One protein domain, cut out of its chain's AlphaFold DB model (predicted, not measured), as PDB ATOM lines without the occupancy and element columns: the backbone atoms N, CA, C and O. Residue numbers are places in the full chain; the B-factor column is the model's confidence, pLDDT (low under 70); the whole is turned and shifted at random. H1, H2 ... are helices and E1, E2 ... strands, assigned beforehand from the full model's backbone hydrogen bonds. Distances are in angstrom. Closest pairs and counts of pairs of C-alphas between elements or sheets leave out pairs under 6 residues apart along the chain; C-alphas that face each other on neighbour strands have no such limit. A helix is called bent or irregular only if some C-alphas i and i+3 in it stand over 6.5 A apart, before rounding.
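AT A GLANCE: This is residues 3 to 87 of the 87 residues of an uncharacterized protein of Marvinbryantia formatexigens DSM 14469 (UniProt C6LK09). A narrow sheet of three strands has one long helix, H2, over one face, running along the strands. A shorter helix, H1, only grazes the sheet, and a long stretch without a named element, residues 10 to 24, joins E1 to it. The 85 printed residues hold E1, H1, E2, E3 and H2 in chain order, a mixed class of helices and strands; the mixed sheet runs E2, E1, E3. The whole is elongated, 43 by 27 by 16 A, and only just loose, close to compact, with a radius of gyration of the C-alphas of 14.5 A.

HOW THE PARTS SIT: The inner strand E1, residues 3 to 9, is parallel to E2, residues 47 to 54, at 20 degrees, with N 6 and O 50 2.9 A apart. E1 is antiparallel to E3, residues 58 to 63, at 161 degrees, with N 5 and O 60 2.8 A apart. H2, residues 66 to 86, is on the sheet at a height of 10.1 A, over E2 and E1, at 20 degrees to E2 on the local plane. The closest C-alphas of E2 and H2, Glu 52 and Leu 80, are 7.3 A apart. H1, residues 25 to 36, is near E3 and apart from H2. E1, H1 and E2 form a strand-helix-strand unit, two parallel neighbour strands with a helix between them in the chain. In H1 every O i to N i+4 pair is within hydrogen-bond range, in H2 15 of 17.

IN THESE COORDINATES: E1 begins at C-alpha 3 (186.264, 161.001, 151.907) and spans 19.5 A; E2 spans 21.8 A, E3 16.7 A and H1 15.6 A. H2 spans 31.6 A to C-alpha 86 (185.267, 180.151, 134.750); it is irregular, C-alphas 67 and 70 being 7.1 A apart.

THE WHOLE: The two farthest C-alphas, Thr 41 and Leu 87, are 43.6 A apart. The printed part has no cut; the link E1 to H1 is long. The model's pLDDT is under 70 at residues 19 to 24, 38 to 45 and 79 to 87.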
ATOM      1  N   CYS A   3     185.560 159.908 152.575       86.44
ATOM      2  CA  CYS A   3     186.264 161.001 151.907       86.44
ATOM      3  C   CYS A   3     185.896 162.335 152.552       86.44
ATOM      4  O   CYS A   3     184.720 162.691 152.619       86.44
ATOM      5  N   PHE A   4     186.899 163.090 152.982       86.25
ATOM      6  CA  PHE A   4     186.761 164.438 153.503       86.25
ATOM      7  C   PHE A   4     187.049 165.456 152.407       86.25
ATOM      8  O   PHE A   4     188.061 165.392 151.704       86.25
ATOM      9  N   SER A   5     186.166 166.435 152.300       87.50
ATOM     10  CA  SER A   5     186.348 167.597 151.451       87.50
ATOM     11  C   SER A   5     186.243 168.857 152.257       87.50
ATOM     12  O   SER A   5     185.174 169.173 152.774       87.50
ATOM     13  N   GLN A   6     187.315 169.618 152.273       86.19
ATOM     14  CA  GLN A   6     187.313 170.960 152.810       86.19
ATOM     15  C   GLN A   6     187.026 171.915 151.673       86.19
ATOM     16  O   GLN A   6     187.729 171.921 150.667       86.19
ATOM     17  N   VAL A   7     185.964 172.684 151.812       87.50
ATOM     18  CA  VAL A   7     185.631 173.753 150.890       87.50
ATOM     19  C   VAL A   7     185.965 175.048 151.598       87.50
ATOM     20  O   VAL A   7     185.430 175.319 152.671       87.50
ATOM     21  N   TYR A   8     186.875 175.816 151.018       85.88
ATOM     22  CA  TYR A   8     187.241 177.137 151.505       85.88
ATOM     23  C   TYR A   8     186.609 178.200 150.618       85.88
ATOM     24  O   TYR A   8     186.593 178.078 149.394       85.88
ATOM     25  N   ASP A   9     186.111 179.259 151.236       85.94
ATOM     26  CA  ASP A   9     185.611 180.434 150.546       85.94
ATOM     27  C   ASP A   9     186.721 181.042 149.680       85.94
ATOM     28  O   ASP A   9     187.765 181.488 150.177       85.94
ATOM     29  N   LYS A  10     186.479 181.055 148.369       86.38
ATOM     30  CA  LYS A  10     187.399 181.557 147.346       86.38
ATOM     31  C   LYS A  10     187.645 183.064 147.446       86.38
ATOM     32  O   LYS A  10     188.653 183.539 146.926       86.38
ATOM     33  N   SER A  11     186.734 183.810 148.077       85.88
ATOM     34  CA  SER A  11     186.827 185.267 148.243       85.88
ATOM     35  C   SER A  11     187.796 185.684 149.353       85.88
ATOM     36  O   SER A  11     188.182 186.850 149.447       85.88
ATOM     37  N   LEU A  12     188.219 184.736 150.188       85.75
ATOM     38  CA  LEU A  12     189.034 184.980 151.367       85.75
ATOM     39  C   LEU A  12     190.473 184.468 151.173       85.75
ATOM     40  O   LEU A  12     190.791 183.724 150.247       85.75
ATOM     41  N   SER A  13     191.378 184.875 152.071       83.75
ATOM     42  CA  SER A  13     192.805 184.550 151.944       83.75
ATOM     43  C   SER A  13     193.068 183.040 151.941       83.75
ATOM     44  O   SER A  13     192.584 182.307 152.811       83.75
ATOM     45  N   ARG A  14     193.933 182.601 151.016       78.94
ATOM     46  CA  ARG A  14     194.419 181.214 150.911       78.94
ATOM     47  C   ARG A  14     195.294 180.784 152.089       78.94
ATOM     48  O   ARG A  14     195.436 179.591 152.317       78.94
ATOM     49  N   GLN A  15     195.819 181.723 152.880       80.88
ATOM     50  CA  GLN A  15     196.592 181.420 154.099       80.88
ATOM     51  C   GLN A  15     195.765 180.705 155.181       80.88
ATOM     52  O   GLN A  15     196.311 180.235 156.173       80.88
ATOM     53  N   ARG A  16     194.438 180.647 155.012       78.81
ATOM     54  CA  ARG A  16     193.515 179.955 155.917       78.81
ATOM     55  C   ARG A  16     193.387 178.460 155.614       78.81
ATOM     56  O   ARG A  16     192.830 177.740 156.441       78.81
ATOM     57  N   ILE A  17     193.873 178.010 154.452       79.19
ATOM     58  CA  ILE A  17     193.921 176.589 154.104       79.19
ATOM     59  C   ILE A  17     194.868 175.915 155.093       79.19
ATOM     60  O   ILE A  17     196.016 176.334 155.239       79.19
ATOM     61  N   ARG A  18     194.359 174.915 155.811       75.50
ATOM     62  CA  ARG A  18     195.126 174.171 156.811       75.50
ATOM     63  C   ARG A  18     195.542 172.829 156.240       75.50
ATOM     64  O   ARG A  18     194.798 172.234 155.464       75.50
ATOM     65  N   ASP A  19     196.689 172.343 156.692       68.19
ATOM     66  CA  ASP A  19     197.073 170.956 156.468       68.19
ATOM     67  C   ASP A  19     196.059 170.009 157.134       68.19
ATOM     68  O   ASP A  19     195.468 170.314 158.177       68.19
ATOM     69  N   TYR A  20     195.796 168.873 156.484       62.72
ATOM     70  CA  TYR A  20     194.747 167.933 156.891       62.72
ATOM     71  C   TYR A  20     195.033 167.239 158.231       62.72
ATOM     72  O   TYR A  20     194.100 166.755 158.867       62.72
ATOM     73  N   ASP A  21     196.298 167.193 158.652       63.09
ATOM     74  CA  ASP A  21     196.764 166.660 159.938       63.09
ATOM     75  C   ASP A  21     196.422 167.577 161.126       63.09
ATOM     76  O   ASP A  21     196.220 167.098 162.241       63.09
ATOM     77  N   ASN A  22     196.274 168.880 160.876       60.47
ATOM     78  CA  ASN A  22     195.944 169.905 161.871       60.47
ATOM     79  C   ASN A  22     194.445 170.014 162.184       60.47
ATOM     80  O   ASN A  22     194.016 170.905 162.924       60.47
ATOM     81  N   LEU A  23     193.624 169.153 161.592       65.88
ATOM     82  CA  LEU A  23     192.188 169.105 161.815       65.88
ATOM     83  C   LEU A  23     191.870 167.773 162.484       65.88
ATOM     84  O   LEU A  23     192.245 166.718 161.982       65.88
ATOM     85  N   GLU A  24     191.191 167.821 163.633       68.75
ATOM     86  CA  GLU A  24     190.860 166.648 164.455       68.75
ATOM     87  C   GLU A  24     189.782 165.756 163.797       68.75
ATOM     88  O   GLU A  24     188.729 165.467 164.361       68.75
ATOM     89  N   PHE A  25     190.032 165.280 162.576       76.75
ATOM     90  CA  PHE A  25     189.132 164.396 161.835       76.75
ATOM     91  C   PHE A  25     189.051 163.001 162.428       76.75
ATOM     92  O   PHE A  25     188.116 162.272 162.115       76.75
ATOM     93  N   LYS A  26     189.995 162.638 163.303       76.25
ATOM     94  CA  LYS A  26     190.018 161.336 163.961       76.25
ATOM     95  C   LYS A  26     188.723 161.073 164.726       76.25
ATOM     96  O   LYS A  26     188.111 160.037 164.520       76.25
ATOM     97  N   GLN A  27     188.237 162.042 165.501       80.12
ATOM     98  CA  GLN A  27     186.993 161.871 166.255       80.12
ATOM     99  C   GLN A  27     185.771 161.710 165.335       80.12
ATOM    100  O   GLN A  27     184.876 160.908 165.610       80.12
ATOM    101  N   ILE A  28     185.738 162.448 164.221       82.12
ATOM    102  CA  ILE A  28     184.670 162.338 163.219       82.12
ATOM    103  C   ILE A  28     184.729 160.966 162.539       82.12
ATOM    104  O   ILE A  28     183.697 160.321 162.369       82.12
ATOM    105  N   LEU A  29     185.926 160.506 162.183       81.25
ATOM    106  CA  LEU A  29     186.150 159.212 161.553       81.25
ATOM    107  C   LEU A  29     185.772 158.060 162.486       81.25
ATOM    108  O   LEU A  29     185.043 157.172 162.057       81.25
ATOM    109  N   ASP A  30     186.192 158.110 163.749       81.94
ATOM    110  CA  ASP A  30     185.864 157.110 164.771       81.94
ATOM    111  C   ASP A  30     184.344 157.026 164.979       81.94
ATOM    112  O   ASP A  30     183.774 155.939 165.062       81.94
ATOM    113  N   THR A  31     183.660 158.176 164.976       83.88
ATOM    114  CA  THR A  31     182.192 158.229 165.053       83.88
ATOM    115  C   THR A  31     181.549 157.600 163.815       83.88
ATOM    116  O   THR A  31     180.637 156.787 163.928       83.88
ATOM    117  N   ILE A  32     182.016 157.936 162.613       83.19
ATOM    118  CA  ILE A  32     181.475 157.357 161.375       83.19
ATOM    119  C   ILE A  32     181.719 155.847 161.327       83.19
ATOM    120  O   ILE A  32     180.819 155.100 160.949       83.19
ATOM    121  N   ALA A  33     182.903 155.392 161.729       79.00
ATOM    122  CA  ALA A  33     183.243 153.979 161.764       79.00
ATOM    123  C   ALA A  33     182.328 153.206 162.719       79.00
ATOM    124  O   ALA A  33     181.757 152.202 162.313       79.00
ATOM    125  N   ALA A  34     182.106 153.727 163.929       79.94
ATOM    126  CA  ALA A  34     181.287 153.065 164.942       79.94
ATOM    127  C   ALA A  34     179.796 152.945 164.573       79.94
ATOM    128  O   ALA A  34     179.133 152.016 165.030       79.94
ATOM    129  N   TYR A  35     179.249 153.887 163.795       77.38
ATOM    130  CA  TYR A  35     177.800 153.968 163.552       77.38
ATOM    131  C   TYR A  35     177.366 153.725 162.104       77.38
ATOM    132  O   TYR A  35     176.191 153.441 161.871       77.38
ATOM    133  N   VAL A  36     178.262 153.874 161.127       75.81
ATOM    134  CA  VAL A  36     177.912 153.831 159.695       75.81
ATOM    135  C   VAL A  36     178.596 152.680 158.964       75.81
ATOM    136  O   VAL A  36     178.046 152.180 157.981       75.81
ATOM    137  N   LEU A  37     179.780 152.250 159.403       73.00
ATOM    138  CA  LEU A  37     180.509 151.169 158.743       73.00
ATOM    139  C   LEU A  37     180.104 149.815 159.337       73.00
ATOM    140  O   LEU A  37     180.046 149.643 160.546       73.00
ATOM    141  N   LEU A  38     179.800 148.856 158.457       67.50
ATOM    142  CA  LEU A  38     179.379 147.507 158.849       67.50
ATOM    143  C   LEU A  38     180.556 146.639 159.338       67.50
ATOM    144  O   LEU A  38     180.340 145.650 160.029       67.50
ATOM    145  N   ASP A  39     181.779 146.999 158.939       61.62
ATOM    146  CA  ASP A  39     183.025 146.334 159.310       61.62
ATOM    147  C   ASP A  39     184.081 147.420 159.572       61.62
ATOM    148  O   ASP A  39     184.527 148.122 158.658       61.62
ATOM    149  N   ASP A  40     184.392 147.626 160.848       56.69
ATOM    150  CA  ASP A  40     185.356 148.588 161.382       56.69
ATOM    151  C   ASP A  40     186.744 147.963 161.580       56.69
ATOM    152  O   ASP A  40     187.651 148.618 162.106       56.69
ATOM    153  N   THR A  41     186.958 146.718 161.125       55.62
ATOM    154  CA  THR A  41     188.300 146.138 161.095       55.62
ATOM    155  C   THR A  41     189.221 147.093 160.336       55.62
ATOM    156  O   THR A  41     188.957 147.477 159.194       55.62
ATOM    157  N   GLY A  42     190.299 147.537 160.996       50.00
ATOM    158  CA  GLY A  42     191.149 148.672 160.588       50.00
ATOM    159  C   GLY A  42     191.815 148.583 159.204       50.00
ATOM    160  O   GLY A  42     192.609 149.449 158.855       50.00
ATOM    161  N   LEU A  43     191.488 147.561 158.411       48.97
ATOM    162  CA  LEU A  43     191.823 147.393 157.002       48.97
ATOM    163  C   LEU A  43     190.927 148.204 156.041       48.97
ATOM    164  O   LEU A  43     191.340 148.439 154.908       48.97
ATOM    165  N   PHE A  44     189.709 148.593 156.446       48.91
ATOM    166  CA  PHE A  44     188.701 149.169 155.532       48.91
ATOM    167  C   PHE A  44     188.397 150.654 155.746       48.91
ATOM    168  O   PHE A  44     187.646 151.255 154.965       48.91
ATOM    169  N   CYS A  45     189.011 151.280 156.752       59.78
ATOM    170  CA  CYS A  45     188.883 152.714 156.995       59.78
ATOM    171  C   CYS A  45     189.848 153.513 156.102       59.78
ATOM    172  O   CYS A  45     190.639 154.333 156.563       59.78
ATOM    173  N   ASP A  46     189.801 153.248 154.793       70.31
ATOM    174  CA  ASP A  46     190.487 154.081 153.816       70.31
ATOM    175  C   ASP A  46     189.839 155.471 153.839       70.31
ATOM    176  O   ASP A  46     188.646 155.626 153.516       70.31
ATOM    177  N   SER A  47     190.633 156.468 154.228       77.56
ATOM    178  CA  SER A  47     190.249 157.874 154.198       77.56
ATOM    179  C   SER A  47     190.949 158.614 153.062       77.56
ATOM    180  O   SER A  47     192.095 158.332 152.716       77.56
ATOM    181  N   TYR A  48     190.234 159.549 152.443       81.81
ATOM    182  CA  TYR A  48     190.771 160.395 151.381       81.81
ATOM    183  C   TYR A  48     190.440 161.852 151.664       81.81
ATOM    184  O   TYR A  48     189.310 162.166 152.026       81.81
ATOM    185  N   HIS A  49     191.413 162.741 151.491       83.25
ATOM    186  CA  HIS A  49     191.273 164.156 151.822       83.25
ATOM    187  C   HIS A  49     191.435 165.021 150.577       83.25
ATOM    188  O   HIS A  49     192.296 164.776 149.732       83.25
ATOM    189  N   THR A  50     190.590 166.039 150.475       83.75
ATOM    190  CA  THR A  50     190.567 166.989 149.361       83.75
ATOM    191  C   THR A  50     190.284 168.393 149.858       83.75
ATOM    192  O   THR A  50     189.542 168.579 150.826       83.75
ATOM    193  N   THR A  51     190.832 169.366 149.138       82.75
ATOM    194  CA  THR A  51     190.622 170.792 149.363       82.75
ATOM    195  C   THR A  51     190.094 171.396 148.079       82.75
ATOM    196  O   THR A  51     190.659 171.196 147.004       82.75
ATOM    197  N   GLU A  52     188.996 172.125 148.204       84.69
ATOM    198  CA  GLU A  52     188.290 172.785 147.118       84.69
ATOM    199  C   GLU A  52     188.052 174.250 147.479       84.69
ATOM    200  O   GLU A  52     187.984 174.618 148.654       84.69
ATOM    201  N   LEU A  53     187.902 175.089 146.459       83.94
ATOM    202  CA  LEU A  53     187.460 176.468 146.624       83.94
ATOM    203  C   LEU A  53     185.980 176.562 146.251       83.94
ATOM    204  O   LEU A  53     185.568 176.074 145.201       83.94
ATOM    205  N   GLY A  54     185.182 177.184 147.113       84.31
ATOM    206  CA  GLY A  54     183.747 177.373 146.924       84.31
ATOM    207  C   GLY A  54     183.283 178.743 147.408       84.31
ATOM    208  O   GLY A  54     184.087 179.642 147.627       84.31
ATOM    209  N   GLU A  55     181.971 178.905 147.569       85.62
ATOM    210  CA  GLU A  55     181.356 180.190 147.952       85.62
ATOM    211  C   GLU A  55     181.393 180.473 149.462       85.62
ATOM    212  O   GLU A  55     181.073 181.574 149.887       85.62
ATOM    213  N   ARG A  56     181.702 179.468 150.290       87.44
ATOM    214  CA  ARG A  56     181.778 179.596 151.753       87.44
ATOM    215  C   ARG A  56     182.638 178.484 152.350       87.44
ATOM    216  O   ARG A  56     182.816 177.449 151.712       87.44
ATOM    217  N   ASP A  57     183.102 178.681 153.583       88.12
ATOM    218  CA  ASP A  57     183.878 177.687 154.334       88.12
ATOM    219  C   ASP A  57     182.957 176.559 154.865       88.12
ATOM    220  O   ASP A  57     182.003 176.827 155.600       88.12
ATOM    221  N   TYR A  58     183.210 175.297 154.498       87.44
ATOM    222  CA  TYR A  58     182.535 174.115 155.062       87.44
ATOM    223  C   TYR A  58     183.292 172.810 154.789       87.44
ATOM    224  O   TYR A  58     184.090 172.714 153.862       87.44
ATOM    225  N   THR A  59     182.984 171.765 155.559       87.06
ATOM    226  CA  THR A  59     183.496 170.407 155.324       87.06
ATOM    227  C   THR A  59     182.366 169.493 154.873       87.06
ATOM    228  O   THR A  59     181.305 169.458 155.494       87.06
ATOM    229  N   VAL A  60     182.596 168.723 153.811       88.69
ATOM    230  CA  VAL A  60     181.698 167.655 153.358       88.69
ATOM    231  C   VAL A  60     182.362 166.312 153.591       88.69
ATOM    232  O   VAL A  60     183.520 166.120 153.221       88.69
ATOM    233  N   VAL A  61     181.613 165.379 154.170       87.75
ATOM    234  CA  VAL A  61     182.048 163.993 154.340       87.75
ATOM    235  C   VAL A  61     181.228 163.102 153.420       87.75
ATOM    236  O   VAL A  61     179.998 163.134 153.452       87.75
ATOM    237  N   TYR A  62     181.910 162.317 152.594       86.94
ATOM    238  CA  TYR A  62     181.296 161.350 151.696       86.94
ATOM    239  C   TYR A  62     181.599 159.946 152.186       86.94
ATOM    240  O   TYR A  62     182.757 159.591 152.399       86.94
ATOM    241  N   ILE A  63     180.554 159.141 152.316       85.94
ATOM    242  CA  ILE A  63     180.658 157.740 152.703       85.94
ATOM    243  C   ILE A  63     180.191 156.926 151.507       85.94
ATOM    244  O   ILE A  63     179.084 157.125 151.009       85.94
ATOM    245  N   MET A  64     181.065 156.062 151.004       86.19
ATOM    246  CA  MET A  64     180.789 155.270 149.808       86.19
ATOM    247  C   MET A  64     181.518 153.929 149.833       86.19
ATOM    248  O   MET A  64     182.520 153.748 150.539       86.19
ATOM    249  N   GLU A  65     181.036 153.003 149.009       84.62
ATOM    250  CA  GLU A  65     181.752 151.770 148.710       84.62
ATOM    251  C   GLU A  65     183.085 152.051 148.006       84.62
ATOM    252  O   GLU A  65     183.220 152.998 147.228       84.62
ATOM    253  N   LYS A  66     184.081 151.190 148.239       82.44
ATOM    254  CA  LYS A  66     185.423 151.326 147.645       82.44
ATOM    255  C   LYS A  66     185.409 151.259 146.112       82.44
ATOM    256  O   LYS A  66     186.218 151.910 145.461       82.44
ATOM    257  N   SER A  67     184.451 150.533 145.542       86.44
ATOM    258  CA  SER A  67     184.190 150.438 144.099       86.44
ATOM    259  C   SER A  67     183.786 151.777 143.464       86.44
ATOM    260  O   SER A  67     184.141 152.041 142.317       86.44
ATOM    261  N   ALA A  68     183.085 152.644 144.203       87.19
ATOM    262  CA  ALA A  68     182.598 153.934 143.714       87.19
ATOM    263  C   ALA A  68     183.673 155.036 143.744       87.19
ATOM    264  O   ALA A  68     183.548 156.052 143.055       87.19
ATOM    265  N   PHE A  69     184.743 154.838 144.517       86.50
ATOM    266  CA  PHE A  69     185.764 155.854 144.757       86.50
ATOM    267  C   PHE A  69     186.462 156.373 143.489       86.50
ATOM    268  O   PHE A  69     186.532 157.593 143.332       86.50
ATOM    269  N   PRO A  70     186.924 155.536 142.535       88.19
ATOM    270  CA  PRO A  70     187.580 156.043 141.327       88.19
ATOM    271  C   PRO A  70     186.678 156.960 140.490       88.19
ATOM    272  O   PRO A  70     187.131 157.982 139.973       88.19
ATOM    273  N   VAL A  71     185.388 156.620 140.391       90.25
ATOM    274  CA  VAL A  71     184.390 157.424 139.670       90.25
ATOM    275  C   VAL A  71     184.152 158.746 140.395       90.25
ATOM    276  O   VAL A  71     184.146 159.807 139.767       90.25
ATOM    277  N   TRP A  72     184.027 158.700 141.721       88.38
ATOM    278  CA  TRP A  72     183.858 159.891 142.547       88.38
ATOM    279  C   TRP A  72     185.046 160.857 142.413       88.38
ATOM    280  O   TRP A  72     184.834 162.040 142.135       88.38
ATOM    281  N   VAL A  73     186.288 160.364 142.499       86.81
ATOM    282  CA  VAL A  73     187.500 161.190 142.331       86.81
ATOM    283  C   VAL A  73     187.533 161.850 140.953       86.81
ATOM    284  O   VAL A  73     187.846 163.038 140.850       86.81
ATOM    285  N   LYS A  74     187.187 161.108 139.892       86.94
ATOM    286  CA  LYS A  74     187.163 161.643 138.525       86.94
ATOM    287  C   LYS A  74     186.162 162.793 138.384       86.94
ATOM    288  O   LYS A  74     186.541 163.863 137.917       86.94
ATOM    289  N   SER A  75     184.937 162.607 138.881       85.06
ATOM    290  CA  SER A  75     183.883 163.632 138.819       85.06
ATOM    291  C   SER A  75     184.268 164.936 139.528       85.06
ATOM    292  O   SER A  75     183.860 166.026 139.126       85.06
ATOM    293  N   ARG A  76     185.089 164.842 140.582       80.75
ATOM    294  CA  ARG A  76     185.591 166.010 141.306       80.75
ATOM    295  C   ARG A  76     186.696 166.751 140.581       80.75
ATOM    296  O   ARG A  76     186.680 167.977 140.598       80.75
ATOM    297  N   ARG A  77     187.629 166.040 139.947       76.06
ATOM    298  CA  ARG A  77     188.680 166.687 139.147       76.06
ATOM    299  C   ARG A  77     188.075 167.517 138.021       76.06
ATOM    300  O   ARG A  77     188.400 168.691 137.917       76.06
ATOM    301  N   GLU A  78     187.112 166.950 137.298       73.25
ATOM    302  CA  GLU A  78     186.391 167.649 136.225       73.25
ATOM    303  C   GLU A  78     185.671 168.908 136.753       73.25
ATOM    304  O   GLU A  78     185.722 169.974 136.140       73.25
ATOM    305  N   ARG A  79     185.061 168.832 137.945       68.69
ATOM    306  CA  ARG A  79     184.445 169.994 138.611       68.69
ATOM    307  C   ARG A  79     185.446 171.081 139.003       68.69
ATOM    308  O   ARG A  79     185.122 172.258 138.875       68.69
ATOM    309  N   LEU A  80     186.619 170.711 139.515       65.06
ATOM    310  CA  LEU A  80     187.649 171.666 139.935       65.06
ATOM    311  C   LEU A  80     188.292 172.372 138.736       65.06
ATOM    312  O   LEU A  80     188.479 173.586 138.785       65.06
ATOM    313  N   GLU A  81     188.559 171.636 137.656       59.41
ATOM    314  CA  GLU A  81     189.039 172.196 136.386       59.41
ATOM    315  C   GLU A  81     188.013 173.183 135.806       59.41
ATOM    316  O   GLU A  81     188.359 174.327 135.515       59.41
ATOM    317  N   THR A  82     186.727 172.814 135.792       51.38
ATOM    318  CA  THR A  82     185.637 173.696 135.326       51.38
ATOM    319  C   THR A  82     185.548 174.999 136.134       51.38
ATOM    320  O   THR A  82     185.305 176.065 135.575       51.38
ATOM    321  N   ILE A  83     185.758 174.953 137.455       51.19
ATOM    322  CA  ILE A  83     185.763 176.163 138.297       51.19
ATOM    323  C   ILE A  83     186.976 177.051 137.987       51.19
ATOM    324  O   ILE A  83     186.860 178.273 138.050       51.19
ATOM    325  N   SER A  84     188.125 176.461 137.644       49.72
ATOM    326  CA  SER A  84     189.327 177.218 137.281       49.72
ATOM    327  C   SER A  84     189.250 177.892 135.910       49.72
ATOM    328  O   SER A  84     189.890 178.919 135.729       49.72
ATOM    329  N   GLU A  85     188.457 177.359 134.976       42.09
ATOM    330  CA  GLU A  85     188.255 177.947 133.640       42.09
ATOM    331  C   GLU A  85     187.206 179.073 133.620       42.09
ATOM    332  O   GLU A  85     187.182 179.879 132.692       42.09
ATOM    333  N   ILE A  86     186.328 179.132 134.628       43.94
ATOM    334  CA  ILE A  86     185.267 180.151 134.750       43.94
ATOM    335  C   ILE A  86     185.738 181.390 135.551       43.94
ATOM    336  O   ILE A  86     185.046 182.411 135.560       43.94
ATOM    337  N   LEU A  87     186.902 181.324 136.212       38.97
ATOM    338  CA  LEU A  87     187.548 182.444 136.922       38.97
ATOM    339  C   LEU A  87     188.523 183.208 136.020       38.97
ATOM    340  O   LEU A  87     188.554 184.453 136.155       38.97
TER     341      LEU A  87